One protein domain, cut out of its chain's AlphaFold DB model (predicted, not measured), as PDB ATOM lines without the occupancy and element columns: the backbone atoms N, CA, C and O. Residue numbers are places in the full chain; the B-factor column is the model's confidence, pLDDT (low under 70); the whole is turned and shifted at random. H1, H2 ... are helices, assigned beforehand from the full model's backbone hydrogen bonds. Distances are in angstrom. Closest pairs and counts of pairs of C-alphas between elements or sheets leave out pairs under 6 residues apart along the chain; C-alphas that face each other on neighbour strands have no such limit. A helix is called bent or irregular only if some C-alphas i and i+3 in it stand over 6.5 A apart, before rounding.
ATOM      1  N   ASN A 331     233.422 288.911 237.471       78.31
ATOM      2  CA  ASN A 331     234.676 288.659 236.750       78.31
ATOM      3  C   ASN A 331     234.631 287.351 235.928       78.31
ATOM      4  O   ASN A 331     235.230 287.279 234.854       78.31
ATOM      5  N   THR A 332     233.861 286.345 236.360       79.38
ATOM      6  CA  THR A 332     233.618 285.109 235.594       79.38
ATOM      7  C   THR A 332     232.725 285.360 234.377       79.38
ATOM      8  O   THR A 332     233.021 284.849 233.297       79.38
ATOM      9  N   ILE A 333     231.666 286.171 234.513       81.38
ATOM     10  CA  ILE A 333     230.824 286.594 233.379       81.38
ATOM     11  C   ILE A 333     231.670 287.375 232.372       81.38
ATOM     12  O   ILE A 333     231.695 287.020 231.199       81.38
ATOM     13  N   TYR A 334     232.432 288.371 232.831       87.69
ATOM     14  CA  TYR A 334     233.295 289.200 231.986       87.69
ATOM     15  C   TYR A 334     234.330 288.380 231.202       87.69
ATOM     16  O   TYR A 334     234.456 288.541 229.989       87.69
ATOM     17  N   LYS A 335     235.010 287.427 231.855       86.06
ATOM     18  CA  LYS A 335     235.944 286.506 231.183       86.06
ATOM     19  C   LYS A 335     235.274 285.629 230.121       86.06
ATOM     20  O   LYS A 335     235.892 285.359 229.095       86.06
ATOM     21  N   LYS A 336     234.033 285.187 230.347       88.00
ATOM     22  CA  LYS A 336     233.268 284.359 229.396       88.00
ATOM     23  C   LYS A 336     232.649 285.165 228.245       88.00
ATOM     24  O   LYS A 336     232.514 284.619 227.156       88.00
ATOM     25  N   ALA A 337     232.238 286.410 228.493       87.06
ATOM     26  CA  ALA A 337     231.559 287.287 227.532       87.06
ATOM     27  C   ALA A 337     232.527 288.194 226.737       87.06
ATOM     28  O   ALA A 337     232.147 288.787 225.730       87.06
ATOM     29  N   GLY A 338     233.790 288.292 227.164       87.31
ATOM     30  CA  GLY A 338     234.845 289.037 226.477       87.31
ATOM     31  C   GLY A 338     234.849 290.540 226.778       87.31
ATOM     32  O   GLY A 338     233.916 291.091 227.360       87.31
ATOM     33  N   SER A 339     235.917 291.227 226.365       84.38
ATOM     34  CA  SER A 339     236.206 292.620 226.755       84.38
ATOM     35  C   SER A 339     235.104 293.628 226.396       84.38
ATOM     36  O   SER A 339     234.854 294.559 227.160       84.38
ATOM     37  N   ALA A 340     234.390 293.420 225.285       84.31
ATOM     38  CA  ALA A 340     233.266 294.266 224.871       84.31
ATOM     39  C   ALA A 340     232.105 294.283 225.889       84.31
ATOM     40  O   ALA A 340     231.373 295.267 225.972       84.31
ATOM     41  N   SER A 341     231.961 293.235 226.709       87.31
ATOM     42  CA  SER A 341     230.901 293.133 227.721       87.31
ATOM     43  C   SER A 341     231.115 294.017 228.959       87.31
ATOM     44  O   SER A 341     230.187 294.160 229.757       87.31
ATOM     45  N   LYS A 342     232.298 294.637 229.137       86.75
ATOM     46  CA  LYS A 342     232.705 295.302 230.396       86.75
ATOM     47  C   LYS A 342     231.654 296.271 230.944       86.75
ATOM     48  O   LYS A 342     231.370 296.249 232.137       86.75
ATOM     49  N   ALA A 343     231.056 297.092 230.078       84.50
ATOM     50  CA  ALA A 343     230.038 298.068 230.470       84.50
ATOM     51  C   ALA A 343     228.733 297.410 230.958       84.50
ATOM     52  O   ALA A 343     228.162 297.852 231.953       84.50
ATOM     53  N   ALA A 344     228.287 296.331 230.307       89.12
ATOM     54  CA  ALA A 344     227.089 295.594 230.706       89.12
ATOM     55  C   ALA A 344     227.301 294.824 232.016       89.12
ATOM     56  O   ALA A 344     226.428 294.828 232.880       89.12
ATOM     57  N   VAL A 345     228.476 294.213 232.205       86.75
ATOM     58  CA  VAL A 345     228.800 293.491 233.445       86.75
ATOM     59  C   VAL A 345     228.992 294.462 234.622       86.75
ATOM     60  O   VAL A 345     228.553 294.166 235.729       86.75
ATOM     61  N   LEU A 346     229.561 295.655 234.391       84.25
ATOM     62  CA  LEU A 346     229.582 296.736 235.387       84.25
ATOM     63  C   LEU A 346     228.169 297.229 235.732       84.25
ATOM     64  O   LEU A 346     227.874 297.435 236.906       84.25
ATOM     65  N   ALA A 347     227.283 297.384 234.743       85.06
ATOM     66  CA  ALA A 347     225.892 297.761 234.991       85.06
ATOM     67  C   ALA A 347     225.138 296.681 235.791       85.06
ATOM     68  O   ALA A 347     224.412 297.017 236.719       85.06
ATOM     69  N   LEU A 348     225.372 295.394 235.505       87.62
ATOM     70  CA  LEU A 348     224.841 294.268 236.280       87.62
ATOM     71  C   LEU A 348     225.353 294.256 237.735       87.62
ATOM     72  O   LEU A 348     224.573 293.989 238.646       87.62
ATOM     73  N   ALA A 349     226.629 294.578 237.965       81.56
ATOM     74  CA  ALA A 349     227.195 294.697 239.312       81.56
ATOM     75  C   ALA A 349     226.637 295.910 240.087       81.56
ATOM     76  O   ALA A 349     226.415 295.832 241.291       81.56
ATOM     77  N   LEU A 350     226.335 297.021 239.406       83.88
ATOM     78  CA  LEU A 350     225.696 298.199 240.013       83.88
ATOM     79  C   LEU A 350     224.221 297.982 240.401       83.88
ATOM     80  O   LEU A 350     223.656 298.816 241.106       83.88
ATOM     81  N   LEU A 351     223.605 296.876 239.973       81.31
ATOM     82  CA  LEU A 351     222.276 296.448 240.422       81.31
ATOM     83  C   LEU A 351     222.324 295.566 241.680       81.31
ATOM     84  O   LEU A 351     221.279 295.095 242.127       81.31
ATOM     85  N   GLU A 352     223.499 295.313 242.258       76.44
ATOM     86  CA  GLU A 352     223.612 294.540 243.493       76.44
ATOM     87  C   GLU A 352     223.093 295.323 244.710       76.44
ATOM     88  O   GLU A 352     223.653 296.339 245.127       76.44
ATOM     89  N   THR A 353     222.039 294.807 245.345       66.19
ATOM     90  CA  THR A 353     221.609 295.292 246.661       66.19
ATOM     91  C   THR A 353     222.503 294.732 247.778       66.19
ATOM     92  O   THR A 353     222.966 293.593 247.680       66.19
ATOM     93  N   PRO A 354     222.617 295.415 248.938       49.75
ATOM     94  CA  PRO A 354     223.286 294.889 250.140       49.75
ATOM     95  C   PRO A 354     222.705 293.587 250.738       49.75
ATOM     96  O   PRO A 354     223.108 293.185 251.828       49.75
ATOM     97  N   ARG A 355     221.733 292.942 250.076       47.78
ATOM     98  CA  ARG A 355     221.163 291.632 250.434       47.78
ATOM     99  C   ARG A 355     221.640 290.487 249.524       47.78
ATOM    100  O   ARG A 355     221.225 289.350 249.746       47.78
ATOM    101  N   LEU A 356     222.529 290.772 248.563       53.03
ATOM    102  CA  LEU A 356     222.987 289.857 247.502       53.03
ATOM    103  C   LEU A 356     221.864 289.490 246.513       53.03
ATOM    104  O   LEU A 356     221.709 288.340 246.101       53.03
ATOM    105  N   PHE A 357     221.049 290.482 246.146       64.00
ATOM    106  CA  PHE A 357     219.923 290.337 245.217       64.00
ATOM    107  C   PHE A 357     219.857 291.518 244.241       64.00
ATOM    108  O   PHE A 357     220.303 292.613 244.588       64.00
ATOM    109  N   VAL A 358     219.275 291.319 243.056       71.38
ATOM    110  CA  VAL A 358     219.126 292.362 242.026       71.38
ATOM    111  C   VAL A 358     218.113 293.444 242.423       71.38
ATOM    112  O   VAL A 358     216.973 293.145 242.783       71.38
ATOM    113  N   ASP A 359     218.493 294.716 242.300       78.06
ATOM    114  CA  ASP A 359     217.561 295.843 242.373       78.06
ATOM    115  C   ASP A 359     216.758 295.951 241.068       78.06
ATOM    116  O   ASP A 359     217.137 296.616 240.101       78.06
ATOM    117  N   ILE A 360     215.609 295.279 241.051       76.81
ATOM    118  CA  ILE A 360     214.659 295.294 239.934       76.81
ATOM    119  C   ILE A 360     214.090 296.700 239.667       76.81
ATOM    120  O   ILE A 360     213.754 297.021 238.526       76.81
ATOM    121  N   GLU A 361     214.016 297.567 240.677       77.62
ATOM    122  CA  GLU A 361     213.524 298.932 240.502       77.62
ATOM    123  C   GLU A 361     214.613 299.875 239.983       77.62
ATOM    124  O   GLU A 361     214.283 300.849 239.308       77.62
ATOM    125  N   ALA A 362     215.897 299.597 240.212       76.00
ATOM    126  CA  ALA A 362     216.987 300.220 239.465       76.00
ATOM    127  C   ALA A 362     217.052 299.681 238.023       76.00
ATOM    128  O   ALA A 362     217.131 300.475 237.087       76.00
ATOM    129  N   TYR A 363     216.907 298.365 237.822       86.38
ATOM    130  CA  TYR A 363     216.916 297.720 236.499       86.38
ATOM    131  C   TYR A 363     215.876 298.330 235.543       86.38
ATOM    132  O   TYR A 363     216.214 298.743 234.433       86.38
ATOM    133  N   LYS A 364     214.626 298.495 236.000       83.31
ATOM    134  CA  LYS A 364     213.538 299.143 235.237       83.31
ATOM    135  C   LYS A 364     213.823 300.601 234.845       83.31
ATOM    136  O   LYS A 364     213.182 301.106 233.925       83.31
ATOM    137  N   LYS A 365     214.756 301.280 235.525       88.88
ATOM    138  CA  LYS A 365     215.160 302.673 235.254       88.88
ATOM    139  C   LYS A 365     216.364 302.792 234.309       88.88
ATOM    140  O   LYS A 365     216.642 303.897 233.857       88.88
ATOM    141  N   LEU A 366     217.066 301.696 234.006       86.38
ATOM    142  CA  LEU A 366     218.123 301.677 232.988       86.38
ATOM    143  C   LEU A 366     217.527 301.811 231.581       86.38
ATOM    144  O   LEU A 366     216.422 301.328 231.333       86.38
ATOM    145  N   ASP A 367     218.275 302.399 230.645       91.31
ATOM    146  CA  ASP A 367     217.880 302.462 229.234       91.31
ATOM    147  C   ASP A 367     217.644 301.063 228.645       91.31
ATOM    148  O   ASP A 367     218.356 300.110 228.967       91.31
ATOM    149  N   ALA A 368     216.688 300.934 227.720       85.25
ATOM    150  CA  ALA A 368     216.339 299.651 227.096       85.25
ATOM    151  C   ALA A 368     217.534 298.969 226.388       85.25
ATOM    152  O   ALA A 368     217.644 297.743 226.376       85.25
ATOM    153  N   SER A 369     218.475 299.751 225.849       87.19
ATOM    154  CA  SER A 369     219.738 299.259 225.278       87.19
ATOM    155  C   SER A 369     220.683 298.666 226.331       87.19
ATOM    156  O   SER A 369     221.356 297.671 226.054       87.19
ATOM    157  N   VAL A 370     220.709 299.240 227.538       87.06
ATOM    158  CA  VAL A 370     221.506 298.759 228.675       87.06
ATOM    159  C   VAL A 370     220.843 297.533 229.299       87.06
ATOM    160  O   VAL A 370     221.528 296.536 229.492       87.06
ATOM    161  N   ARG A 371     219.516 297.548 229.514       92.75
ATOM    162  CA  ARG A 371     218.744 296.364 229.940       92.75
ATOM    163  C   ARG A 371     218.986 295.174 229.017       92.75
ATOM    164  O   ARG A 371     219.385 294.110 229.480       92.75
ATOM    165  N   LYS A 372     218.850 295.378 227.702       90.25
ATOM    166  CA  LYS A 372     219.136 294.336 226.713       90.25
ATOM    167  C   LYS A 372     220.586 293.847 226.806       90.25
ATOM    168  O   LYS A 372     220.802 292.648 226.912       90.25
ATOM    169  N   SER A 373     221.561 294.758 226.831       90.94
ATOM    170  CA  SER A 373     222.982 294.390 226.956       90.94
ATOM    171  C   SER A 373     223.298 293.633 228.253       90.94
ATOM    172  O   SER A 373     224.234 292.842 228.264       90.94
ATOM    173  N   ILE A 374     222.534 293.852 229.332       92.75
ATOM    174  CA  ILE A 374     222.606 293.051 230.561       92.75
ATOM    175  C   ILE A 374     222.019 291.658 230.320       92.75
ATOM    176  O   ILE A 374     222.703 290.683 230.607       92.75
ATOM    177  N   LEU A 375     220.804 291.532 229.771       90.19
ATOM    178  CA  LEU A 375     220.181 290.225 229.493       90.19
ATOM    179  C   LEU A 375     220.994 289.374 228.504       90.19
ATOM    180  O   LEU A 375     221.090 288.163 228.686       90.19
ATOM    181  N   ASP A 376     221.649 289.993 227.519       92.38
ATOM    182  CA  ASP A 376     222.540 289.316 226.566       92.38
ATOM    183  C   ASP A 376     223.751 288.624 227.268       92.38
ATOM    184  O   ASP A 376     224.416 287.782 226.663       92.38
ATOM    185  N   LEU A 377     224.018 288.897 228.560       91.56
ATOM    186  CA  LEU A 377     225.022 288.194 229.383       91.56
ATOM    187  C   LEU A 377     224.556 286.828 229.926       91.56
ATOM    188  O   LEU A 377     225.390 286.074 230.440       91.56
ATOM    189  N   GLU A 378     223.264 286.494 229.844       88.19
ATOM    190  CA  GLU A 378     222.664 285.297 230.461       88.19
ATOM    191  C   GLU A 378     223.429 283.984 230.171       88.19
ATOM    192  O   GLU A 378     223.738 283.263 231.127       88.19
ATOM    193  N   PRO A 379     223.855 283.677 228.922       87.69
ATOM    194  CA  PRO A 379     224.583 282.436 228.621       87.69
ATOM    195  C   PRO A 379     225.926 282.316 229.358       87.69
ATOM    196  O   PRO A 379     226.450 281.219 229.560       87.69
ATOM    197  N   HIS A 380     226.495 283.445 229.780       87.06
ATOM    198  CA  HIS A 380     227.770 283.525 230.483       87.06
ATOM    199  C   HIS A 380     227.596 283.452 232.012       87.06
ATOM    200  O   HIS A 380     228.518 283.025 232.718       87.06
ATOM    201  N   ALA A 381     226.407 283.772 232.533       75.94
ATOM    202  CA  ALA A 381     226.073 283.713 233.958       75.94
ATOM    203  C   ALA A 381     225.913 282.286 234.516       75.94
ATOM    204  O   ALA A 381     225.926 282.097 235.729       75.94
ATOM    205  N   ALA A 382     225.833 281.254 233.669       69.38
ATOM    206  CA  ALA A 382     225.732 279.863 234.117       69.38
ATOM    207  C   ALA A 382     226.829 279.490 235.145       69.38
ATOM    208  O   ALA A 382     228.029 279.532 234.846       69.38
ATOM    209  N   GLY A 383     226.406 279.126 236.361       51.81
ATOM    210  CA  GLY A 383     227.281 278.763 237.482       51.81
ATOM    211  C   GLY A 383     227.767 279.919 238.370       51.81
ATOM    212  O   GLY A 383     228.558 279.664 239.273       51.81
ATOM    213  N   THR A 384     227.327 281.164 238.155       70.50
ATOM    214  CA  THR A 384     227.665 282.309 239.026       70.50
ATOM    215  C   THR A 384     226.582 282.572 240.087       70.50
ATOM    216  O   THR A 384     225.501 281.983 240.050       70.50
ATOM    217  N   GLY A 385     226.862 283.440 241.067       50.28
ATOM    218  CA  GLY A 385     225.914 283.775 242.141       50.28
ATOM    219  C   GLY A 385     224.717 284.603 241.659       50.28
ATOM    220  O   GLY A 385     223.604 284.425 242.144       50.28
ATOM    221  N   CYS A 386     224.922 285.447 240.646       68.75
ATOM    222  CA  CYS A 386     223.874 286.259 240.020       68.75
ATOM    223  C   CYS A 386     223.079 285.530 238.912       68.75
ATOM    224  O   CYS A 386     222.204 286.138 238.301       68.75
ATOM    225  N   ALA A 387     223.323 284.237 238.654       66.06
ATOM    226  CA  ALA A 387     222.664 283.490 237.572       66.06
ATOM    227  C   ALA A 387     221.123 283.536 237.639       66.06
ATOM    228  O   ALA A 387     220.466 283.814 236.641       66.06
ATOM    229  N   GLY A 388     220.543 283.345 238.829       55.78
ATOM    230  CA  GLY A 388     219.087 283.393 239.025       55.78
ATOM    231  C   GLY A 388     218.475 284.796 238.917       55.78
ATOM    232  O   GLY A 388     217.256 284.926 238.874       55.78
ATOM    233  N   TRP A 389     219.283 285.861 238.857       80.38
ATOM    234  CA  TRP A 389     218.768 287.223 238.679       80.38
ATOM    235  C   TRP A 389     218.221 287.440 237.267       80.38
ATOM    236  O   TRP A 389     217.339 288.274 237.084       80.38
ATOM    237  N   PHE A 390     218.713 286.693 236.275       76.00
ATOM    238  CA  PHE A 390     218.325 286.851 234.874       76.00
ATOM    239  C   PHE A 390     216.856 286.506 234.640       76.00
ATOM    240  O   PHE A 390     216.160 287.280 233.989       76.00
ATOM    241  N   ASP A 391     216.338 285.441 235.257       64.81
ATOM    242  CA  ASP A 391     214.909 285.118 235.195       64.81
ATOM    243  C   ASP A 391     214.040 286.208 235.838       64.81
ATOM    244  O   ASP A 391     213.010 286.589 235.279       64.81
ATOM    245  N   VAL A 392     214.478 286.769 236.972       56.91
ATOM    246  CA  VAL A 392     213.754 287.840 237.679       56.91
ATOM    247  C   VAL A 392     213.773 289.145 236.876       56.91
ATOM    248  O   VAL A 392     212.728 289.786 236.751       56.91
ATOM    249  N   MET A 393     214.920 289.517 236.293       80.25
ATOM    250  CA  MET A 393     215.054 290.665 235.389       80.25
ATOM    251  C   MET A 393     214.179 290.485 234.147       80.25
ATOM    252  O   MET A 393     213.371 291.359 233.852       80.25
ATOM    253  N   ARG A 394     214.252 289.329 233.473       77.00
ATOM    254  CA  ARG A 394     213.469 289.015 232.267       77.00
ATOM    255  C   ARG A 394     211.960 289.046 232.533       77.00
ATOM    256  O   ARG A 394     211.212 289.574 231.719       77.00
ATOM    257  N   ALA A 395     211.512 288.544 233.686       61.00
ATOM    258  CA  ALA A 395     210.109 288.589 234.108       61.00
ATOM    259  C   ALA A 395     209.617 289.993 234.524       61.00
ATOM    260  O   ALA A 395     208.411 290.205 234.635       61.00
ATOM    261  N   ASN A 396     210.527 290.945 234.762       65.88
ATOM    262  CA  ASN A 396     210.223 292.318 235.187       65.88
ATOM    263  C   ASN A 396     210.625 293.391 234.159       65.88
ATOM    264  O   ASN A 396     210.466 294.583 234.444       65.88
TER     265      ASN A 396
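AT A GLANCE: This is residues 331 to 396 of the 789 residues of the protein "DUF4157 domain-containing protein" of Dyella choica (UniProt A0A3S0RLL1). Six short, crossed helices pack into a rounded body: H4 crosses H2 near the middle, H1 and H5 pack together at one end, H3 and H6 at the other. The printed part has 66 residues, with helices H1 to H6 in order and no named strand: all helix. It is compact, with radius of gyration of the C-alphas 10.7 A and spans of 27 by 24 by 20 A.

IN THESE COORDINATES: H1, residues 331 to 337, begins at C-alpha 331 (234.676, 288.659, 236.750). H2, 339 to 349, measures 15.6 A and is irregular: C-alphas 340 and 343 are 7.5 A apart. H3 is 360 to 363, H4 368 to 375, H5 378 to 381, and H6 389 to 396, ending at C-alpha 396 (210.223, 292.318, 235.187).

HOW THE PARTS SIT: H1 touches H5; the closest C-alphas, Ile 333 and His 380, are 5.2 A apart. H2 touches H4, about perpendicular at 85 degrees; Ala 344 and Ile 374 have the closest C-alphas, 5.2 A. In H2, 5 of 7 O i to N i+4 pairs are within hydrogen-bond range.

THE WHOLE: The printed part has no cut and no long link. Residues 353 to 357 are among those under pLDDT 70.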